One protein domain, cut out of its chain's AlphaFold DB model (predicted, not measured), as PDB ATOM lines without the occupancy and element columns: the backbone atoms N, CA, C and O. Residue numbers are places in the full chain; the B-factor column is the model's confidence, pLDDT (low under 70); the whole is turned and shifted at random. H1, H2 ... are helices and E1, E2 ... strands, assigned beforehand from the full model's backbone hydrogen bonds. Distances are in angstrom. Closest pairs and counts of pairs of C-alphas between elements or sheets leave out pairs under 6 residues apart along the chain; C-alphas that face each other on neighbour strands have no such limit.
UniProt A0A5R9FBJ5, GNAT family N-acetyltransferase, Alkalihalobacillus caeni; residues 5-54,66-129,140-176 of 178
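Overview. This is residues 5 to 54, 66 to 129 and 140 to 176 of the 178 residues of the protein "GNAT family N-acetyltransferase" of Alkalihalobacillus caeni (UniProt A0A5R9FBJ5). A single five-stranded sheet, strongly twisted and curled like part of a barrel, wraps round one long helix, H3, and stays open, its edge strands E1 and E5 apart. A hairpin of two short helices, H1 and H2, only grazes the sheet, H4 grazes it with residues 144 to 148, and H5, the last helix, lies off the sheet. The printed part has 151 residues, with five named helices and five named strands in the order E1 H1 H2 E2 E3 E4 H3 H4 E5 H5. The sheet's order is E1 E2 E3 E4 E5, antiparallel throughout, and the class is mixed, helices and strands. The whole is compact, with a radius of gyration of the C-alphas of 15.0 A, and rounded, spanning 40 by 39 by 32 A.

Along the chain. E1 is residues 9 to 11, its first C-alpha, that of Leu 9, at (-26.269, -41.376, 47.601). H1 is residues 16 to 23 and H2 residues 27 to 34, each 10.4 A from first to last C-alpha. Residues 35 to 54 hold no named element. After the cut come E2, residues 69 to 73, 13.2 A long; E3, residues 78 to 87, the longest strand at 26.7 A; and E4, residues 94 to 101, 22.3 A long. H3, the longest helix, is residues 110 to 126 and spans 24.1 A from C-alpha 110 at (-29.639, -45.700, 42.547). H4 is residues 140 to 149, 14.6 A long, E5 is residues 153 to 158, 17.0 A long, and H5 is residues 168 to 175, ending at C-alpha 175 at (-32.021, -28.627, 58.061).

Arrangement. From edge to edge of the sheet the strands' lines turn by 86 degrees and the way across it by 91 degrees. E1 and E2 are antiparallel at 164 degrees, with N 10 and O 72 within hydrogen-bond range at 2.8 A. E2, E3 and E4 form a meander, each strand the antiparallel neighbour of the one before. The hairpin of E2 and E3 has N 71 and O 81 within range at 2.8 A, and the hairpin of E3 and E4 has N 86 and O 96 at 2.8 A. E4 and E5 are antiparallel at 150 degrees, with N 97 and O 155 at 3.0 A. H3 is on one face of the sheet, which makes two layers, helix and sheet, and the sheet curls round it. The closest C-alphas of H3 and E5 are those of Gly 119 and Ile 157, 6.5 A apart; for H3 and E1 they are those of Leu 9 and Met 114, 7.2 A apart. H1 and H2, a helical hairpin, touch at Ala 21 and Leu 30, whose C-alphas are 5.2 A apart, with a shallow tilt of 27 degrees, opposite ways. The closest C-alphas of H4 and E5 are those of Phe 147 and Ser 153, 6.6 A apart. H5 is not on the sheet, and it is only just apart from H3, at 8.3 A. In H1, H2, H3, H4 and H5 every O i to N i+4 pair is within hydrogen-bond range.

Size, cuts and confidence. The two C-alphas farthest apart are those of Asn 28 and Asn 92, 41.2 A. Residues 55 to 65 are not printed, with 13.2 A between C-alphas 54 and 66; residues 130 to 139 are not printed either, with 25.5 A between C-alphas 129 and 140. Of the links that are printed whole, none is long. The mean pLDDT of the printed part is 72.3, and 67 residues are under 70: residues 44 to 54, 66 to 67, 86 to 94, 122 to 129 and 140 to 176.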
ATOM      1  N   GLN A   5     -29.188 -37.840  52.599       86.44
ATOM      2  CA  GLN A   5     -28.187 -38.880  52.421       86.44
ATOM      3  C   GLN A   5     -28.803 -40.249  52.686       86.44
ATOM      4  O   GLN A   5     -29.513 -40.443  53.671       86.44
ATOM      5  N   THR A   6     -28.514 -41.185  51.794       88.81
ATOM      6  CA  THR A   6     -28.847 -42.603  51.909       88.81
ATOM      7  C   THR A   6     -27.565 -43.410  52.116       88.81
ATOM      8  O   THR A   6     -26.498 -42.855  52.377       88.81
ATOM      9  N   GLU A   7     -27.646 -44.735  52.004       89.06
ATOM     10  CA  GLU A   7     -26.471 -45.603  52.098       89.06
ATOM     11  C   GLU A   7     -25.421 -45.274  51.024       89.06
ATOM     12  O   GLU A   7     -24.223 -45.271  51.312       89.06
ATOM     13  N   ARG A   8     -25.856 -44.990  49.786       94.19
ATOM     14  CA  ARG A   8     -24.951 -44.831  48.636       94.19
ATOM     15  C   ARG A   8     -25.014 -43.459  47.974       94.19
ATOM     16  O   ARG A   8     -24.151 -43.174  47.141       94.19
ATOM     17  N   LEU A   9     -26.012 -42.636  48.293       93.12
ATOM     18  CA  LEU A   9     -26.269 -41.376  47.601       93.12
ATOM     19  C   LEU A   9     -26.308 -40.194  48.561       93.12
ATOM     20  O   LEU A   9     -26.900 -40.255  49.637       93.12
ATOM     21  N   THR A  10     -25.747 -39.081  48.107       90.81
ATOM     22  CA  THR A  10     -25.892 -37.767  48.724       90.81
ATOM     23  C   THR A  10     -26.585 -36.844  47.725       90.81
ATOM     24  O   THR A  10     -26.164 -36.702  46.580       90.81
ATOM     25  N   MET A  11     -27.680 -36.241  48.161       88.12
ATOM     26  CA  MET A  11     -28.583 -35.400  47.384       88.12
ATOM     27  C   MET A  11     -28.550 -33.999  47.979       88.12
ATOM     28  O   MET A  11     -29.042 -33.785  49.090       88.12
ATOM     29  N   ILE A  12     -27.943 -33.061  47.257       83.56
ATOM     30  CA  ILE A  12     -27.714 -31.703  47.753       83.56
ATOM     31  C   ILE A  12     -28.709 -30.755  47.077       83.56
ATOM     32  O   ILE A  12     -28.746 -30.723  45.849       83.56
ATOM     33  N   PRO A  13     -29.503 -29.987  47.842       79.12
ATOM     34  CA  PRO A  13     -30.359 -28.941  47.311       79.12
ATOM     35  C   PRO A  13     -29.555 -27.894  46.545       79.12
ATOM     36  O   PRO A  13     -28.458 -27.495  46.945       79.12
ATOM     37  N   LEU A  14     -30.135 -27.420  45.455       77.56
ATOM     38  CA  LEU A  14     -29.519 -26.493  44.532       77.56
ATOM     39  C   LEU A  14     -29.383 -25.121  45.193       77.56
ATOM     40  O   LEU A  14     -30.353 -24.383  45.353       77.56
ATOM     41  N   SER A  15     -28.157 -24.767  45.572       76.88
ATOM     42  CA  SER A  15     -27.812 -23.396  45.936       76.88
ATOM     43  C   SER A  15     -27.605 -22.546  44.680       76.88
ATOM     44  O   SER A  15     -27.411 -23.066  43.581       76.88
ATOM     45  N   ILE A  16     -27.588 -21.221  44.841       73.12
ATOM     46  CA  ILE A  16     -27.302 -20.280  43.746       73.12
ATOM     47  C   ILE A  16     -25.921 -20.553  43.130       73.12
ATOM     48  O   ILE A  16     -25.759 -20.475  41.913       73.12
ATOM     49  N   ASP A  17     -24.936 -20.909  43.953       79.44
ATOM     50  CA  ASP A  17     -23.578 -21.197  43.488       79.44
ATOM     51  C   ASP A  17     -23.522 -22.513  42.706       79.44
ATOM     52  O   ASP A  17     -22.927 -22.566  41.631       79.44
ATOM     53  N   LEU A  18     -24.220 -23.551  43.183       80.56
ATOM     54  CA  LEU A  18     -24.348 -24.820  42.463       80.56
ATOM     55  C   LEU A  18     -25.083 -24.640  41.139       80.56
ATOM     56  O   LEU A  18     -24.655 -25.163  40.116       80.56
ATOM     57  N   LEU A  19     -26.155 -23.850  41.146       76.81
ATOM     58  CA  LEU A  19     -26.895 -23.481  39.950       76.81
ATOM     59  C   LEU A  19     -25.990 -22.818  38.910       76.81
ATOM     60  O   LEU A  19     -26.000 -23.219  37.746       76.81
ATOM     61  N   ARG A  20     -25.209 -21.811  39.314       75.50
ATOM     62  CA  ARG A  20     -24.277 -21.118  38.418       75.50
ATOM     63  C   ARG A  20     -23.242 -22.083  37.854       75.50
ATOM     64  O   ARG A  20     -23.105 -22.148  36.637       75.50
ATOM     65  N   ALA A  21     -22.600 -22.875  38.710       80.94
ATOM     66  CA  ALA A  21     -21.588 -23.839  38.288       80.94
ATOM     67  C   ALA A  21     -22.160 -24.893  37.319       80.94
ATOM     68  O   ALA A  21     -21.532 -25.228  36.314       80.94
ATOM     69  N   MET A  22     -23.386 -25.370  37.566       77.81
ATOM     70  CA  MET A  22     -24.091 -26.307  36.687       77.81
ATOM     71  C   MET A  22     -24.475 -25.659  35.345       77.81
ATOM     72  O   MET A  22     -24.144 -26.216  34.301       77.81
ATOM     73  N   LYS A  23     -25.102 -24.469  35.335       71.62
ATOM     74  CA  LYS A  23     -25.517 -23.771  34.095       71.62
ATOM     75  C   LYS A  23     -24.340 -23.316  33.233       71.62
ATOM     76  O   LYS A  23     -24.399 -23.427  32.012       71.62
ATOM     77  N   LEU A  24     -23.276 -22.808  33.852       73.62
ATOM     78  CA  LEU A  24     -22.070 -22.357  33.149       73.62
ATOM     79  C   LEU A  24     -21.159 -23.524  32.741       73.62
ATOM     80  O   LEU A  24     -20.155 -23.310  32.067       73.62
ATOM     81  N   LYS A  25     -21.521 -24.764  33.110       72.06
ATOM     82  CA  LYS A  25     -20.741 -25.987  32.866       72.06
ATOM     83  C   LYS A  25     -19.323 -25.908  33.437       72.06
ATOM     84  O   LYS A  25     -18.401 -26.554  32.937       72.06
ATOM     85  N   GLU A  26     -19.150 -25.143  34.508       81.88
ATOM     86  CA  GLU A  26     -17.877 -24.973  35.200       81.88
ATOM     87  C   GLU A  26     -17.647 -26.162  36.137       81.88
ATOM     88  O   GLU A  26     -17.832 -26.086  37.349       81.88
ATOM     89  N   LYS A  27     -17.252 -27.304  35.565       83.12
ATOM     90  CA  LYS A  27     -17.083 -28.568  36.304       83.12
ATOM     91  C   LYS A  27     -16.094 -28.472  37.458       83.12
ATOM     92  O   LYS A  27     -16.350 -29.046  38.509       83.12
ATOM     93  N   ASN A  28     -15.000 -27.737  37.264       85.44
ATOM     94  CA  ASN A  28     -14.003 -27.520  38.311       85.44
ATOM     95  C   ASN A  28     -14.622 -26.752  39.482       85.44
ATOM     96  O   ASN A  28     -14.555 -27.218  40.609       85.44
ATOM     97  N   GLN A  29     -15.332 -25.657  39.199       86.62
ATOM     98  CA  GLN A  29     -16.038 -24.884  40.221       86.62
ATOM     99  C   GLN A  29     -17.107 -25.728  40.929       86.62
ATOM    100  O   GLN A  29     -17.222 -25.677  42.149       86.62
ATOM    101  N   LEU A  30     -17.868 -26.540  40.186       86.88
ATOM    102  CA  LEU A  30     -18.850 -27.454  40.769       86.88
ATOM    103  C   LEU A  30     -18.182 -28.474  41.705       86.88
ATOM    104  O   LEU A  30     -18.678 -28.707  42.806       86.88
ATOM    105  N   GLY A  31     -17.060 -29.057  41.278       89.31
ATOM    106  CA  GLY A  31     -16.269 -29.992  42.074       89.31
ATOM    107  C   GLY A  31     -15.672 -29.346  43.320       89.31
ATOM    108  O   GLY A  31     -15.726 -29.949  44.386       89.31
ATOM    109  N   ASP A  32     -15.202 -28.103  43.219       89.75
ATOM    110  CA  ASP A  32     -14.654 -27.336  44.339       89.75
ATOM    111  C   ASP A  32     -15.737 -27.013  45.381       89.75
ATOM    112  O   ASP A  32     -15.543 -27.259  46.572       89.75
ATOM    113  N   ILE A  33     -16.909 -26.529  44.941       87.31
ATOM    114  CA  ILE A  33     -18.047 -26.220  45.827       87.31
ATOM    115  C   ILE A  33     -18.507 -27.477  46.573       87.31
ATOM    116  O   ILE A  33     -18.809 -27.427  47.765       87.31
ATOM    117  N   LEU A  34     -18.586 -28.604  45.865       87.94
ATOM    118  CA  LEU A  34     -19.086 -29.864  46.405       87.94
ATOM    119  C   LEU A  34     -18.005 -30.705  47.098       87.94
ATOM    120  O   LEU A  34     -18.346 -31.648  47.808       87.94
ATOM    121  N   SER A  35     -16.725 -30.376  46.903       91.06
ATOM    122  CA  SER A  35     -15.567 -31.188  47.309       91.06
ATOM    123  C   SER A  35     -15.638 -32.640  46.803       91.06
ATOM    124  O   SER A  35     -15.402 -33.586  47.553       91.06
ATOM    125  N   VAL A  36     -15.997 -32.820  45.527       93.44
ATOM    126  CA  VAL A  36     -16.163 -34.128  44.858       93.44
ATOM    127  C   VAL A  36     -15.642 -34.087  43.421       93.44
ATOM    128  O   VAL A  36     -15.525 -33.024  42.813       93.44
ATOM    129  N   GLU A  37     -15.386 -35.254  42.835       93.38
ATOM    130  CA  GLU A  37     -15.053 -35.373  41.417       93.38
ATOM    131  C   GLU A  37     -16.289 -35.112  40.537       93.38
ATOM    132  O   GLU A  37     -17.371 -35.659  40.775       93.38
ATOM    133  N   VAL A  38     -16.121 -34.328  39.469       92.50
ATOM    134  CA  VAL A  38     -17.148 -34.115  38.437       92.50
ATOM    135  C   VAL A  38     -16.689 -34.769  37.130       92.50
ATOM    136  O   VAL A  38     -15.799 -34.237  36.466       92.50
ATOM    137  N   PRO A  39     -17.281 -35.907  36.727       90.38
ATOM    138  CA  PRO A  39     -16.877 -36.629  35.524       90.38
ATOM    139  C   PRO A  39     -17.010 -35.820  34.226       90.38
ATOM    140  O   PRO A  39     -17.905 -34.985  34.052       90.38
ATOM    141  N   GLU A  40     -16.167 -36.126  33.239       86.38
ATOM    142  CA  GLU A  40     -16.224 -35.491  31.915       86.38
ATOM    143  C   GLU A  40     -17.541 -35.748  31.174       86.38
ATOM    144  O   GLU A  40     -18.008 -34.886  30.430       86.38
ATOM    145  N   ASN A  41     -18.187 -36.883  31.423       84.25
ATOM    146  CA  ASN A  41     -19.480 -37.224  30.837       84.25
ATOM    147  C   ASN A  41     -20.681 -36.685  31.636       84.25
ATOM    148  O   ASN A  41     -21.818 -36.849  31.201       84.25
ATOM    149  N   PHE A  42     -20.457 -36.027  32.780       85.62
ATOM    150  CA  PHE A  42     -21.520 -35.314  33.481       85.62
ATOM    151  C   PHE A  42     -21.911 -34.060  32.691       85.62
ATOM    152  O   PHE A  42     -21.069 -33.198  32.424       85.62
ATOM    153  N   SER A  43     -23.184 -33.948  32.320       75.25
ATOM    154  CA  SER A  43     -23.761 -32.744  31.726       75.25
ATOM    155  C   SER A  43     -25.172 -32.522  32.258       75.25
ATOM    156  O   SER A  43     -25.911 -33.471  32.516       75.25
ATOM    157  N   VAL A  44     -25.536 -31.250  32.403       67.12
ATOM    158  CA  VAL A  44     -26.888 -30.802  32.764       67.12
ATOM    159  C   VAL A  44     -27.659 -30.278  31.552       67.12
ATOM    160  O   VAL A  44     -28.749 -29.747  31.709       67.12
ATOM    161  N   ASP A  45     -27.118 -30.437  30.340       64.50
ATOM    162  CA  ASP A  45     -27.750 -29.979  29.092       64.50
ATOM    163  C   ASP A  45     -29.126 -30.601  28.853       64.50
ATOM    164  O   ASP A  45     -30.027 -29.976  28.299       64.50
ATOM    165  N   GLU A  46     -29.304 -31.837  29.310       54.62
ATOM    166  CA  GLU A  46     -30.585 -32.539  29.252       54.62
ATOM    167  C   GLU A  46     -31.584 -31.976  30.283       54.62
ATOM    168  O   GLU A  46     -32.786 -32.154  30.134       54.62
ATOM    169  N   TYR A  47     -31.093 -31.248  31.292       55.69
ATOM    170  CA  TYR A  47     -31.790 -30.763  32.486       55.69
ATOM    171  C   TYR A  47     -32.257 -29.288  32.382       55.69
ATOM    172  O   TYR A  47     -33.100 -28.846  33.166       55.69
ATOM    173  N   ASP A  48     -31.750 -28.521  31.405       51.94
ATOM    174  CA  ASP A  48     -31.869 -27.048  31.330       51.94
ATOM    175  C   ASP A  48     -33.288 -26.524  31.012       51.94
ATOM    176  O   ASP A  48     -33.634 -25.402  31.373       51.94
ATOM    177  N   GLU A  49     -34.150 -27.332  30.386       47.31
ATOM    178  CA  GLU A  49     -35.516 -26.910  30.011       47.31
ATOM    179  C   GLU A  49     -36.593 -27.246  31.067       47.31
ATOM    180  O   GLU A  49     -37.704 -26.726  30.984       47.31
ATOM    181  N   THR A  50     -36.298 -28.104  32.058       43.69
ATOM    182  CA  THR A  50     -37.295 -28.581  33.054       43.69
ATOM    183  C   THR A  50     -36.971 -28.250  34.496       43.69
ATOM    184  O   THR A  50     -37.883 -28.218  35.324       43.69
ATOM    185  N   LEU A  51     -35.711 -27.922  34.789       50.94
ATOM    186  CA  LEU A  51     -35.398 -27.111  35.950       50.94
ATOM    187  C   LEU A  51     -36.336 -25.900  35.916       50.94
ATOM    188  O   LEU A  51     -36.294 -25.098  34.983       50.94
ATOM    189  N   SER A  52     -37.173 -25.739  36.941       45.34
ATOM    190  CA  SER A  52     -38.066 -24.579  37.104       45.34
ATOM    191  C   SER A  52     -37.306 -23.259  37.309       45.34
ATOM    192  O   SER A  52     -37.860 -22.281  37.810       45.34
ATOM    193  N   LEU A  53     -36.034 -23.219  36.925       45.56
ATOM    194  CA  LEU A  53     -35.146 -22.086  36.898       45.56
ATOM    195  C   LEU A  53     -35.592 -21.112  35.816       45.56
ATOM    196  O   LEU A  53     -34.921 -20.887  34.806       45.56
ATOM    197  N   LYS A  54     -36.712 -20.451  36.082       41.41
ATOM    198  CA  LYS A  54     -36.882 -19.074  35.658       41.41
ATOM    199  C   LYS A  54     -35.788 -18.274  36.357       41.41
ATOM    200  O   LYS A  54     -36.014 -17.655  37.384       41.41
ATOM    201  N   LYS A  66     -37.943 -27.121  46.559       60.31
ATOM    202  CA  LYS A  66     -37.424 -27.950  45.457       60.31
ATOM    203  C   LYS A  66     -36.086 -28.544  45.855       60.31
ATOM    204  O   LYS A  66     -35.037 -27.913  45.755       60.31
ATOM    205  N   LEU A  67     -36.139 -29.788  46.314       64.81
ATOM    206  CA  LEU A  67     -34.981 -30.666  46.384       64.81
ATOM    207  C   LEU A  67     -34.543 -31.008  44.942       64.81
ATOM    208  O   LEU A  67     -34.753 -32.110  44.448       64.81
ATOM    209  N   GLU A  68     -34.044 -30.006  44.230       76.88
ATOM    210  CA  GLU A  68     -33.377 -30.102  42.934       76.88
ATOM    211  C   GLU A  68     -31.876 -29.999  43.188       76.88
ATOM    212  O   GLU A  68     -31.487 -29.327  44.138       76.88
ATOM    213  N   GLY A  69     -31.023 -30.631  42.384       81.62
ATOM    214  CA  GLY A  69     -29.576 -30.472  42.522       81.62
ATOM    215  C   GLY A  69     -28.747 -31.689  42.118       81.62
ATOM    216  O   GLY A  69     -29.256 -32.618  41.483       81.62
ATOM    217  N   PRO A  70     -27.438 -31.677  42.422       88.06
ATOM    218  CA  PRO A  70     -26.540 -32.765  42.067       88.06
ATOM    219  C   PRO A  70     -26.832 -34.029  42.886       88.06
ATOM    220  O   PRO A  70     -27.062 -33.989  44.098       88.06
ATOM    221  N   LEU A  71     -26.759 -35.170  42.202       91.06
ATOM    222  CA  LEU A  71     -26.773 -36.501  42.790       91.06
ATOM    223  C   LEU A  71     -25.337 -37.017  42.878       91.06
ATOM    224  O   LEU A  71     -24.667 -37.211  41.861       91.06
ATOM    225  N   ILE A  72     -24.869 -37.252  44.097       93.88
ATOM    226  CA  ILE A  72     -23.495 -37.652  44.390       93.88
ATOM    227  C   ILE A  72     -23.491 -39.101  44.861       93.88
ATOM    228  O   ILE A  72     -24.279 -39.476  45.727       93.88
ATOM    229  N   HIS A  73     -22.578 -39.915  44.338       96.00
ATOM    230  CA  HIS A  73     -22.294 -41.217  44.930       96.00
ATOM    231  C   HIS A  73     -21.391 -41.026  46.150       96.00
ATOM    232  O   HIS A  73     -20.264 -40.543  46.026       96.00
ATOM    233  N   THR A  74     -21.888 -41.391  47.332       92.19
ATOM    234  CA  THR A  74     -21.270 -41.046  48.620       92.19
ATOM    235  C   THR A  74     -19.871 -41.635  48.767       92.19
ATOM    236  O   THR A  74     -18.952 -40.942  49.195       92.19
ATOM    237  N   ARG A  75     -19.691 -42.909  48.395       94.19
ATOM    238  CA  ARG A  75     -18.406 -43.607  48.545       94.19
ATOM    239  C   ARG A  75     -17.357 -43.128  47.549       94.19
ATOM    240  O   ARG A  75     -16.200 -42.979  47.921       94.19
ATOM    241  N   ASP A  76     -17.764 -42.918  46.302       95.19
ATOM    242  CA  ASP A  76     -16.828 -42.547  45.236       95.19
ATOM    243  C   ASP A  76     -16.575 -41.038  45.199       95.19
ATOM    244  O   ASP A  76     -15.768 -40.593  44.393       95.19
ATOM    245  N   GLN A  77     -17.272 -40.267  46.049       94.44
ATOM    246  CA  GLN A  77     -17.211 -38.807  46.108       94.44
ATOM    247  C   GLN A  77     -17.255 -38.203  44.706       94.44
ATOM    248  O   GLN A  77     -16.348 -37.492  44.280       94.44
ATOM    249  N   LYS A  78     -18.310 -38.557  43.968       95.19
ATOM    250  CA  LYS A  78     -18.437 -38.262  42.543       95.19
ATOM    251  C   LYS A  78     -19.845 -37.807  42.207       95.19
ATOM    252  O   LYS A  78     -20.809 -38.444  42.635       95.19
ATOM    253  N   VAL A  79     -19.973 -36.747  41.410       93.38
ATOM    254  CA  VAL A  79     -21.261 -36.374  40.811       93.38
ATOM    255  C   VAL A  79     -21.617 -37.419  39.764       93.38
ATOM    256  O   VAL A  79     -20.911 -37.592  38.774       93.38
ATOM    257  N   ILE A  80     -22.715 -38.131  39.990       93.50
ATOM    258  CA  ILE A  80     -23.180 -39.196  39.095       93.50
ATOM    259  C   ILE A  80     -24.428 -38.804  38.318       93.50
ATOM    260  O   ILE A  80     -24.885 -39.576  37.480       93.50
ATOM    261  N   GLY A  81     -24.995 -37.634  38.598       89.81
ATOM    262  CA  GLY A  81     -26.268 -37.232  38.038       89.81
ATOM    263  C   GLY A  81     -26.809 -35.943  38.632       89.81
ATOM    264  O   GLY A  81     -26.156 -35.289  39.445       89.81
ATOM    265  N   ALA A  82     -28.024 -35.606  38.227       86.75
ATOM    266  CA  ALA A  82     -28.836 -34.561  38.827       86.75
ATOM    267  C   ALA A  82     -30.239 -35.109  39.102       86.75
ATOM    268  O   ALA A  82     -30.683 -36.066  38.461       86.75
ATOM    269  N   MET A  83     -30.919 -34.516  40.074       85.50
ATOM    270  CA  MET A  83     -32.269 -34.891  40.480       85.50
ATOM    271  C   MET A  83     -33.127 -33.658  40.763       85.50
ATOM    272  O   MET A  83     -32.622 -32.531  40.831       85.50
ATOM    273  N   GLY A  84     -34.444 -33.841  40.829       77.69
ATOM    274  CA  GLY A  84     -35.363 -32.731  41.040       77.69
ATOM    275  C   GLY A  84     -36.830 -33.097  40.914       77.69
ATOM    276  O   GLY A  84     -37.204 -33.993  40.157       77.69
ATOM    277  N   PHE A  85     -37.673 -32.374  41.647       73.00
ATOM    278  CA  PHE A  85     -39.120 -32.468  41.497       73.00
ATOM    279  C   PHE A  85     -39.563 -31.749  40.226       73.00
ATOM    280  O   PHE A  85     -39.382 -30.544  40.084       73.00
ATOM    281  N   LEU A  86     -40.196 -32.485  39.317       68.88
ATOM    282  CA  LEU A  86     -40.833 -31.904  38.134       68.88
ATOM    283  C   LEU A  86     -42.158 -31.232  38.498       68.88
ATOM    284  O   LEU A  86     -42.565 -30.261  37.858       68.88
ATOM    285  N   LYS A  87     -42.835 -31.762  39.522       64.06
ATOM    286  CA  LYS A  87     -44.082 -31.240  40.081       64.06
ATOM    287  C   LYS A  87     -44.091 -31.435  41.593       64.06
ATOM    288  O   LYS A  87     -43.496 -32.382  42.104       64.06
ATOM    289  N   GLU A  88     -44.785 -30.536  42.276       61.56
ATOM    290  CA  GLU A  88     -45.163 -30.719  43.677       61.56
ATOM    291  C   GLU A  88     -46.070 -31.955  43.831       61.56
ATOM    292  O   GLU A  88     -46.679 -32.381  42.840       61.56
ATOM    293  N   PRO A  89     -46.151 -32.535  45.044       63.44
ATOM    294  CA  PRO A  89     -47.104 -33.596  45.341       63.44
ATOM    295  C   PRO A  89     -48.516 -33.188  44.914       63.44
ATOM    296  O   PRO A  89     -48.979 -32.098  45.252       63.44
ATOM    297  N   ASP A  90     -49.200 -34.042  44.156       66.94
ATOM    298  CA  ASP A  90     -50.594 -33.791  43.793       66.94
ATOM    299  C   ASP A  90     -51.560 -34.118  44.950       66.94
ATOM    300  O   ASP A  90     -51.160 -34.519  46.042       66.94
ATOM    301  N   GLN A  91     -52.866 -33.951  44.718       64.31
ATOM    302  CA  GLN A  91     -53.916 -34.227  45.712       64.31
ATOM    303  C   GLN A  91     -53.954 -35.683  46.216       64.31
ATOM    304  O   GLN A  91     -54.596 -35.954  47.228       64.31
ATOM    305  N   ASN A  92     -53.294 -36.614  45.519       63.97
ATOM    306  CA  ASN A  92     -53.153 -38.006  45.937       63.97
ATOM    307  C   ASN A  92     -51.826 -38.253  46.678       63.97
ATOM    308  O   ASN A  92     -51.529 -39.390  47.033       63.97
ATOM    309  N   GLY A  93     -51.013 -37.213  46.894       63.50
ATOM    310  CA  GLY A  93     -49.666 -37.335  47.440       63.50
ATOM    311  C   GLY A  93     -48.671 -37.935  46.444       63.50
ATOM    312  O   GLY A  93     -47.649 -38.478  46.859       63.50
ATOM    313  N   GLU A  94     -48.941 -37.884  45.138       68.81
ATOM    314  CA  GLU A  94     -48.019 -38.420  44.140       68.81
ATOM    315  C   GLU A  94     -47.025 -37.349  43.687       68.81
ATOM    316  O   GLU A  94     -47.410 -36.242  43.307       68.81
ATOM    317  N   VAL A  95     -45.736 -37.691  43.672       71.12
ATOM    318  CA  VAL A  95     -44.663 -36.816  43.180       71.12
ATOM    319  C   VAL A  95     -44.073 -37.336  41.878       71.12
ATOM    320  O   VAL A  95     -43.962 -38.545  41.660       71.12
ATOM    321  N   GLU A  96     -43.660 -36.408  41.015       73.44
ATOM    322  CA  GLU A  96     -42.950 -36.708  39.772       73.44
ATOM    323  C   GLU A  96     -41.508 -36.200  39.874       73.44
ATOM    324  O   GLU A  96     -41.270 -35.005  40.067       73.44
ATOM    325  N   ILE A  97     -40.544 -37.115  39.752       77.19
ATOM    326  CA  ILE A  97     -39.113 -36.817  39.876       77.19
ATOM    327  C   ILE A  97     -38.452 -36.968  38.513       77.19
ATOM    328  O   ILE A  97     -38.562 -38.017  37.872       77.19
ATOM    329  N   GLY A  98     -37.740 -35.925  38.101       78.62
ATOM    330  CA  GLY A  98     -36.827 -35.937  36.969       78.62
ATOM    331  C   GLY A  98     -35.426 -36.285  37.450       78.62
ATOM    332  O   GLY A  98     -35.006 -35.863  38.531       78.62
ATOM    333  N   TYR A  99     -34.705 -37.083  36.668       83.81
ATOM    334  CA  TYR A  99     -33.329 -37.425  36.999       83.81
ATOM    335  C   TYR A  99     -32.473 -37.694  35.768       83.81
ATOM    336  O   TYR A  99     -32.953 -38.120  34.714       83.81
ATOM    337  N   THR A 100     -31.171 -37.518  35.956       85.31
ATOM    338  CA  THR A 100     -30.126 -38.007  35.061       85.31
ATOM    339  C   THR A 100     -29.133 -38.824  35.862       85.31
ATOM    340  O   THR A 100     -28.839 -38.512  37.012       85.31
ATOM    341  N   ILE A 101     -28.610 -39.891  35.259       86.50
ATOM    342  CA  ILE A 101     -27.480 -40.646  35.802       86.50
ATOM    343  C   ILE A 101     -26.516 -40.934  34.652       86.50
ATOM    344  O   ILE A 101     -26.946 -41.359  33.573       86.50
ATOM    345  N   ILE A 102     -25.223 -40.711  34.871       90.38
ATOM    346  CA  ILE A 102     -24.168 -41.026  33.900       90.38
ATOM    347  C   ILE A 102     -24.095 -42.538  33.648       90.38
ATOM    348  O   ILE A 102     -24.438 -43.348  34.512       90.38
ATOM    349  N   SER A 103     -23.665 -42.936  32.452       88.94
ATOM    350  CA  SER A 103     -23.701 -44.323  31.963       88.94
ATOM    351  C   SER A 103     -23.157 -45.353  32.953       88.94
ATOM    352  O   SER A 103     -23.764 -46.406  33.143       88.94
ATOM    353  N   GLU A 104     -22.058 -45.036  33.631       91.88
ATOM    354  CA  GLU A 104     -21.317 -45.948  34.507       91.88
ATOM    355  C   GLU A 104     -22.085 -46.276  35.794       91.88
ATOM    356  O   GLU A 104     -21.786 -47.273  36.457       91.88
ATOM    357  N   TYR A 105     -23.074 -45.456  36.160       92.69
ATOM    358  CA  TYR A 105     -23.871 -45.606  37.380       92.69
ATOM    359  C   TYR A 105     -25.316 -46.053  37.100       92.69
ATOM    360  O   TYR A 105     -26.087 -46.277  38.032       92.69
ATOM    361  N   ARG A 106     -25.704 -46.261  35.836       88.06
ATOM    362  CA  ARG A 106     -27.035 -46.790  35.484       88.06
ATOM    363  C   ARG A 106     -27.187 -48.260  35.897       88.06
ATOM    364  O   ARG A 106     -26.209 -48.974  36.089       88.06
ATOM    365  N   ASN A 107     -28.436 -48.718  36.031       87.31
ATOM    366  CA  ASN A 107     -28.805 -50.115  36.332       87.31
ATOM    367  C   ASN A 107     -28.247 -50.689  37.654       87.31
ATOM    368  O   ASN A 107     -28.184 -51.902  37.827       87.31
ATOM    369  N   LYS A 108     -27.882 -49.826  38.612       90.12
ATOM    370  CA  LYS A 108     -27.356 -50.204  39.942       90.12
ATOM    371  C   LYS A 108     -28.337 -49.953  41.101       90.12
ATOM    372  O   LYS A 108     -27.975 -50.039  42.276       90.12
ATOM    373  N   GLY A 109     -29.586 -49.613  40.772       88.44
ATOM    374  CA  GLY A 109     -30.658 -49.345  41.739       88.44
ATOM    375  C   GLY A 109     -30.649 -47.944  42.363       88.44
ATOM    376  O   GLY A 109     -31.517 -47.659  43.181       88.44
ATOM    377  N   TYR A 110     -29.730 -47.053  41.973       89.81
ATOM    378  CA  TYR A 110     -29.639 -45.700  42.547       89.81
ATOM    379  C   TYR A 110     -30.884 -44.853  42.309       89.81
ATOM    380  O   TYR A 110     -31.288 -44.101  43.184       89.81
ATOM    381  N   VAL A 111     -31.526 -45.011  41.151       84.31
ATOM    382  CA  VAL A 111     -32.770 -44.298  40.858       84.31
ATOM    383  C   VAL A 111     -33.848 -44.669  41.878       84.31
ATOM    384  O   VAL A 111     -34.498 -43.788  42.423       84.31
ATOM    385  N   PHE A 112     -34.011 -45.963  42.173       84.25
ATOM    386  CA  PHE A 112     -35.005 -46.440  43.134       84.25
ATOM    387  C   PHE A 112     -34.675 -46.005  44.570       84.25
ATOM    388  O   PHE A 112     -35.563 -45.629  45.329       84.25
ATOM    389  N   GLU A 113     -33.394 -46.012  44.938       88.06
ATOM    390  CA  GLU A 113     -32.928 -45.524  46.239       88.06
ATOM    391  C   GLU A 113     -33.207 -44.026  46.427       88.06
ATOM    392  O   GLU A 113     -33.801 -43.631  47.429       88.06
ATOM    393  N   MET A 114     -32.849 -43.208  45.433       87.44
ATOM    394  CA  MET A 114     -33.142 -41.774  45.391       87.44
ATOM    395  C   MET A 114     -34.652 -41.521  45.451       87.44
ATOM    396  O   MET A 114     -35.113 -40.757  46.291       87.44
ATOM    397  N   ALA A 115     -35.424 -42.204  44.604       80.62
ATOM    398  CA  ALA A 115     -36.882 -42.157  44.565       80.62
ATOM    399  C   ALA A 115     -37.506 -42.416  45.942       80.62
ATOM    400  O   ALA A 115     -38.357 -41.654  46.402       80.62
ATOM    401  N   LYS A 116     -37.040 -43.454  46.641       79.75
ATOM    402  CA  LYS A 116     -37.535 -43.785  47.975       79.75
ATOM    403  C   LYS A 116     -37.175 -42.707  49.004       79.75
ATOM    404  O   LYS A 116     -38.002 -42.360  49.844       79.75
ATOM    405  N   ALA A 117     -35.974 -42.141  48.937       81.06
ATOM    406  CA  ALA A 117     -35.572 -41.054  49.827       81.06
ATOM    407  C   ALA A 117     -36.384 -39.767  49.582       81.06
ATOM    408  O   ALA A 117     -36.856 -39.145  50.532       81.06
ATOM    409  N   PHE A 118     -36.618 -39.425  48.315       77.19
ATOM    410  CA  PHE A 118     -37.437 -38.290  47.892       77.19
ATOM    411  C   PHE A 118     -38.901 -38.424  48.293       77.19
ATOM    412  O   PHE A 118     -39.474 -37.471  48.808       77.19
ATOM    413  N   GLY A 119     -39.507 -39.592  48.066       73.19
ATOM    414  CA  GLY A 119     -40.882 -39.833  48.487       73.19
ATOM    415  C   GLY A 119     -41.007 -39.722  50.002       73.19
ATOM    416  O   GLY A 119     -41.867 -38.999  50.481       73.19
ATOM    417  N   THR A 120     -40.067 -40.310  50.756       73.81
ATOM    418  CA  THR A 120     -40.037 -40.179  52.224       73.81
ATOM    419  C   THR A 120     -39.979 -38.708  52.649       73.81
ATOM    420  O   THR A 120     -40.716 -38.286  53.534       73.81
ATOM    421  N   TRP A 121     -39.111 -37.917  52.013       74.50
ATOM    422  CA  TRP A 121     -39.009 -36.481  52.259       74.50
ATOM    423  C   TRP A 121     -40.317 -35.742  51.954       74.50
ATOM    424  O   TRP A 121     -40.795 -34.981  52.789       74.50
ATOM    425  N   ALA A 122     -40.921 -36.003  50.794       69.75
ATOM    426  CA  ALA A 122     -42.149 -35.346  50.357       69.75
ATOM    427  C   ALA A 122     -43.334 -35.644  51.291       69.75
ATOM    428  O   ALA A 122     -44.114 -34.736  51.586       69.75
ATOM    429  N   CYS A 123     -43.432 -36.867  51.828       65.00
ATOM    430  CA  CYS A 123     -44.422 -37.212  52.855       65.00
ATOM    431  C   CYS A 123     -44.299 -36.312  54.090       65.00
ATOM    432  O   CYS A 123     -45.296 -35.819  54.609       65.00
ATOM    433  N   TYR A 124     -43.072 -36.084  54.562       63.19
ATOM    434  CA  TYR A 124     -42.844 -35.304  55.779       63.19
ATOM    435  C   TYR A 124     -42.980 -33.798  55.553       63.19
ATOM    436  O   TYR A 124     -43.413 -33.076  56.450       63.19
ATOM    437  N   SER A 125     -42.668 -33.318  54.351       58.16
ATOM    438  CA  SER A 125     -42.883 -31.917  53.984       58.16
ATOM    439  C   SER A 125     -44.377 -31.587  53.832       58.16
ATOM    440  O   SER A 125     -44.814 -30.528  54.276       58.16
ATOM    441  N   THR A 126     -45.192 -32.503  53.291       53.97
ATOM    442  CA  THR A 126     -46.643 -32.287  53.080       53.97
ATOM    443  C   THR A 126     -47.489 -32.344  54.356       53.97
ATOM    444  O   THR A 126     -48.518 -31.667  54.425       53.97
ATOM    445  N   GLU A 127     -47.057 -33.049  55.410       49.84
ATOM    446  CA  GLU A 127     -47.683 -32.948  56.745       49.84
ATOM    447  C   GLU A 127     -47.612 -31.521  57.329       49.84
ATOM    448  O   GLU A 127     -48.405 -31.175  58.202       49.84
ATOM    449  N   SER A 128     -46.715 -30.674  56.811       41.88
ATOM    450  CA  SER A 128     -46.484 -29.305  57.294       41.88
ATOM    451  C   SER A 128     -47.260 -28.224  56.516       41.88
ATOM    452  O   SER A 128     -47.444 -27.127  57.037       41.88
ATOM    453  N   GLU A 129     -47.725 -28.502  55.288       41.28
ATOM    454  CA  GLU A 129     -48.194 -27.481  54.322       41.28
ATOM    455  C   GLU A 129     -49.600 -27.732  53.734       41.28
ATOM    456  O   GLU A 129     -49.917 -27.283  52.635       41.28
ATOM    457  N   GLN A 140     -49.748 -33.511  29.761       48.91
ATOM    458  CA  GLN A 140     -48.942 -34.734  29.920       48.91
ATOM    459  C   GLN A 140     -48.291 -35.250  28.616       48.91
ATOM    460  O   GLN A 140     -47.096 -35.514  28.610       48.91
ATOM    461  N   GLU A 141     -49.010 -35.327  27.490       46.72
ATOM    462  CA  GLU A 141     -48.466 -35.931  26.252       46.72
ATOM    463  C   GLU A 141     -47.254 -35.188  25.662       46.72
ATOM    464  O   GLU A 141     -46.318 -35.814  25.163       46.72
ATOM    465  N   LYS A 142     -47.240 -33.848  25.714       50.53
ATOM    466  CA  LYS A 142     -46.104 -33.058  25.199       50.53
ATOM    467  C   LYS A 142     -44.871 -33.194  26.085       50.53
ATOM    468  O   LYS A 142     -43.751 -33.155  25.584       50.53
ATOM    469  N   THR A 143     -45.093 -33.344  27.383       49.78
ATOM    470  CA  THR A 143     -44.057 -33.522  28.393       49.78
ATOM    471  C   THR A 143     -43.391 -34.895  28.262       49.78
ATOM    472  O   THR A 143     -42.167 -34.985  28.298       49.78
ATOM    473  N   ASP A 144     -44.163 -35.945  27.989       52.34
ATOM    474  CA  ASP A 144     -43.654 -37.317  27.859       52.34
ATOM    475  C   ASP A 144     -42.720 -37.476  26.650       52.34
ATOM    476  O   ASP A 144     -41.597 -37.966  26.782       52.34
ATOM    477  N   LEU A 145     -43.141 -36.966  25.488       53.00
ATOM    478  CA  LEU A 145     -42.334 -36.977  24.263       53.00
ATOM    479  C   LEU A 145     -41.080 -36.097  24.380       53.00
ATOM    480  O   LEU A 145     -40.060 -36.361  23.743       53.00
ATOM    481  N   PHE A 146     -41.160 -35.024  25.167       52.97
ATOM    482  CA  PHE A 146     -40.025 -34.156  25.451       52.97
ATOM    483  C   PHE A 146     -38.943 -34.901  26.245       52.97
ATOM    484  O   PHE A 146     -37.777 -34.880  25.847       52.97
ATOM    485  N   PHE A 147     -39.328 -35.606  27.311       54.22
ATOM    486  CA  PHE A 147     -38.389 -36.368  28.135       54.22
ATOM    487  C   PHE A 147     -37.717 -37.499  27.352       54.22
ATOM    488  O   PHE A 147     -36.493 -37.624  27.394       54.22
ATOM    489  N   GLU A 148     -38.491 -38.248  26.559       59.97
ATOM    490  CA  GLU A 148     -37.967 -39.326  25.713       59.97
ATOM    491  C   GLU A 148     -36.941 -38.805  24.692       59.97
ATOM    492  O   GLU A 148     -35.864 -39.381  24.533       59.97
ATOM    493  N   LYS A 149     -37.214 -37.656  24.057       56.78
ATOM    494  CA  LYS A 149     -36.286 -37.021  23.103       56.78
ATOM    495  C   LYS A 149     -34.997 -36.503  23.736       56.78
ATOM    496  O   LYS A 149     -34.008 -36.346  23.023       56.78
ATOM    497  N   LYS A 150     -35.012 -36.186  25.030       51.75
ATOM    498  CA  LYS A 150     -33.883 -35.578  25.748       51.75
ATOM    499  C   LYS A 150     -33.081 -36.581  26.576       51.75
ATOM    500  O   LYS A 150     -32.166 -36.168  27.270       51.75
ATOM    501  N   GLY A 151     -33.416 -37.874  26.522       55.47
ATOM    502  CA  GLY A 151     -32.727 -38.910  27.301       55.47
ATOM    503  C   GLY A 151     -33.013 -38.858  28.806       55.47
ATOM    504  O   GLY A 151     -32.405 -39.603  29.577       55.47
ATOM    505  N   LEU A 152     -33.961 -38.014  29.224       60.22
ATOM    506  CA  LEU A 152     -34.378 -37.873  30.610       60.22
ATOM    507  C   LEU A 152     -35.323 -39.003  31.004       60.22
ATOM    508  O   LEU A 152     -36.159 -39.458  30.225       60.22
ATOM    509  N   SER A 153     -35.215 -39.433  32.256       67.50
ATOM    510  CA  SER A 153     -36.089 -40.453  32.822       67.50
ATOM    511  C   SER A 153     -36.921 -39.873  33.965       67.50
ATOM    512  O   SER A 153     -36.474 -38.971  34.676       67.50
ATOM    513  N   ARG A 154     -38.138 -40.399  34.138       69.19
ATOM    514  CA  ARG A 154     -39.080 -39.967  35.175       69.19
ATOM    515  C   ARG A 154     -39.529 -41.123  36.049       69.19
ATOM    516  O   ARG A 154     -39.674 -42.250  35.570       69.19
ATOM    517  N   LEU A 155     -39.821 -40.820  37.307       64.12
ATOM    518  CA  LEU A 155     -40.517 -41.729  38.208       64.12
ATOM    519  C   LEU A 155     -41.694 -41.023  38.863       64.12
ATOM    520  O   LEU A 155     -41.550 -39.911  39.374       64.12
ATOM    521  N   LYS A 156     -42.836 -41.711  38.859       64.44
ATOM    522  CA  LYS A 156     -44.001 -41.345  39.654       64.44
ATOM    523  C   LYS A 156     -44.005 -42.187  40.914       64.44
ATOM    524  O   LYS A 156     -43.809 -43.402  40.843       64.44
ATOM    525  N   ILE A 157     -44.189 -41.534  42.047       63.34
ATOM    526  CA  ILE A 157     -44.072 -42.171  43.347       63.34
ATOM    527  C   ILE A 157     -45.241 -41.745  44.214       63.34
ATOM    528  O   ILE A 157     -45.451 -40.553  44.423       63.34
ATOM    529  N   ASP A 158     -45.952 -42.736  44.738       62.44
ATOM    530  CA  ASP A 158     -46.960 -42.543  45.769       62.44
ATOM    531  C   ASP A 158     -46.274 -42.488  47.140       62.44
ATOM    532  O   ASP A 158     -45.607 -43.438  47.569       62.44
ATOM    533  N   CYS A 159     -46.432 -41.350  47.811       59.12
ATOM    534  CA  CYS A 159     -45.917 -41.089  49.147       59.12
ATOM    535  C   CYS A 159     -46.370 -42.144  50.178       59.12
ATOM    536  O   CYS A 159     -45.588 -42.551  51.039       59.12
ATOM    537  N   SER A 160     -47.590 -42.675  50.055       56.72
ATOM    538  CA  SER A 160     -48.129 -43.695  50.966       56.72
ATOM    539  C   SER A 160     -47.401 -45.043  50.886       56.72
ATOM    540  O   SER A 160     -47.429 -45.827  51.838       56.72
ATOM    541  N   LEU A 161     -46.698 -45.312  49.782       53.06
ATOM    542  CA  LEU A 161     -45.974 -46.566  49.555       53.06
ATOM    543  C   LEU A 161     -44.545 -46.544  50.110       53.06
ATOM    544  O   LEU A 161     -43.826 -47.545  50.032       53.06
ATOM    545  N   ILE A 162     -44.111 -45.415  50.673       55.16
ATOM    546  CA  ILE A 162     -42.743 -45.215  51.126       55.16
ATOM    547  C   ILE A 162     -42.719 -44.968  52.629       55.16
ATOM    548  O   ILE A 162     -43.046 -43.896  53.122       55.16
ATOM    549  N   SER A 163     -42.245 -45.973  53.364       48.38
ATOM    550  CA  SER A 163     -41.944 -45.859  54.789       48.38
ATOM    551  C   SER A 163     -40.473 -46.190  55.077       48.38
ATOM    552  O   SER A 163     -39.909 -47.163  54.564       48.38
ATOM    553  N   GLY A 164     -39.845 -45.354  55.912       54.56
ATOM    554  CA  GLY A 164     -38.756 -45.776  56.800       54.56
ATOM    555  C   GLY A 164     -37.302 -45.620  56.340       54.56
ATOM    556  O   GLY A 164     -36.459 -46.309  56.903       54.56
ATOM    557  N   LEU A 165     -36.964 -44.774  55.355       54.34
ATOM    558  CA  LEU A 165     -35.548 -44.558  54.978       54.34
ATOM    559  C   LEU A 165     -34.912 -43.263  55.489       54.34
ATOM    560  O   LEU A 165     -33.689 -43.200  55.583       54.34
ATOM    561  N   LEU A 166     -35.706 -42.244  55.806       59.09
ATOM    562  CA  LEU A 166     -35.182 -40.975  56.296       59.09
ATOM    563  C   LEU A 166     -35.251 -40.968  57.825       59.09
ATOM    564  O   LEU A 166     -36.338 -41.059  58.395       59.09
ATOM    565  N   ASP A 167     -34.100 -40.851  58.485       60.72
ATOM    566  CA  ASP A 167     -34.049 -40.515  59.908       60.72
ATOM    567  C   ASP A 167     -34.590 -39.088  60.072       60.72
ATOM    568  O   ASP A 167     -33.917 -38.102  59.758       60.72
ATOM    569  N   GLN A 168     -35.853 -38.994  60.490       55.06
ATOM    570  CA  GLN A 168     -36.583 -37.733  60.608       55.06
ATOM    571  C   GLN A 168     -35.900 -36.759  61.563       55.06
ATOM    572  O   GLN A 168     -35.917 -35.552  61.327       55.06
ATOM    573  N   GLN A 169     -35.316 -37.276  62.644       55.06
ATOM    574  CA  GLN A 169     -34.701 -36.457  63.676       55.06
ATOM    575  C   GLN A 169     -33.400 -35.858  63.148       55.06
ATOM    576  O   GLN A 169     -33.215 -34.642  63.181       55.06
ATOM    577  N   LYS A 170     -32.568 -36.690  62.516       59.88
ATOM    578  CA  LYS A 170     -31.343 -36.244  61.851       59.88
ATOM    579  C   LYS A 170     -31.624 -35.277  60.699       59.88
ATOM    580  O   LYS A 170     -30.888 -34.311  60.511       59.88
ATOM    581  N   TYR A 171     -32.689 -35.503  59.928       55.78
ATOM    582  CA  TYR A 171     -33.092 -34.581  58.867       55.78
ATOM    583  C   TYR A 171     -33.498 -33.216  59.446       55.78
ATOM    584  O   TYR A 171     -32.961 -32.197  59.017       55.78
ATOM    585  N   LYS A 172     -34.363 -33.170  60.464       56.62
ATOM    586  CA  LYS A 172     -34.765 -31.911  61.118       56.62
ATOM    587  C   LYS A 172     -33.570 -31.137  61.689       56.62
ATOM    588  O   LYS A 172     -33.424 -29.951  61.400       56.62
ATOM    589  N   GLU A 173     -32.666 -31.827  62.385       60.31
ATOM    590  CA  GLU A 173     -31.441 -31.246  62.959       60.31
ATOM    591  C   GLU A 173     -30.503 -30.645  61.895       60.31
ATOM    592  O   GLU A 173     -30.026 -29.523  62.055       60.31
ATOM    593  N   ILE A 174     -30.265 -31.348  60.780       51.22
ATOM    594  CA  ILE A 174     -29.376 -30.881  59.694       51.22
ATOM    595  C   ILE A 174     -29.971 -29.685  58.933       51.22
ATOM    596  O   ILE A 174     -29.233 -28.865  58.376       51.22
ATOM    597  N   ASN A 175     -31.299 -29.593  58.883       49.84
ATOM    598  CA  ASN A 175     -32.021 -28.627  58.061       49.84
ATOM    599  C   ASN A 175     -32.548 -27.417  58.863       49.84
ATOM    600  O   ASN A 175     -33.057 -26.477  58.260       49.84
ATOM    601  N   GLY A 176     -32.402 -27.406  60.195       46.38
ATOM    602  CA  GLY A 176     -32.796 -26.275  61.045       46.38
ATOM    603  C   GLY A 176     -34.307 -26.110  61.242       46.38
ATOM    604  O   GLY A 176     -34.748 -25.035  61.640       46.38
TER     605      GLY A 176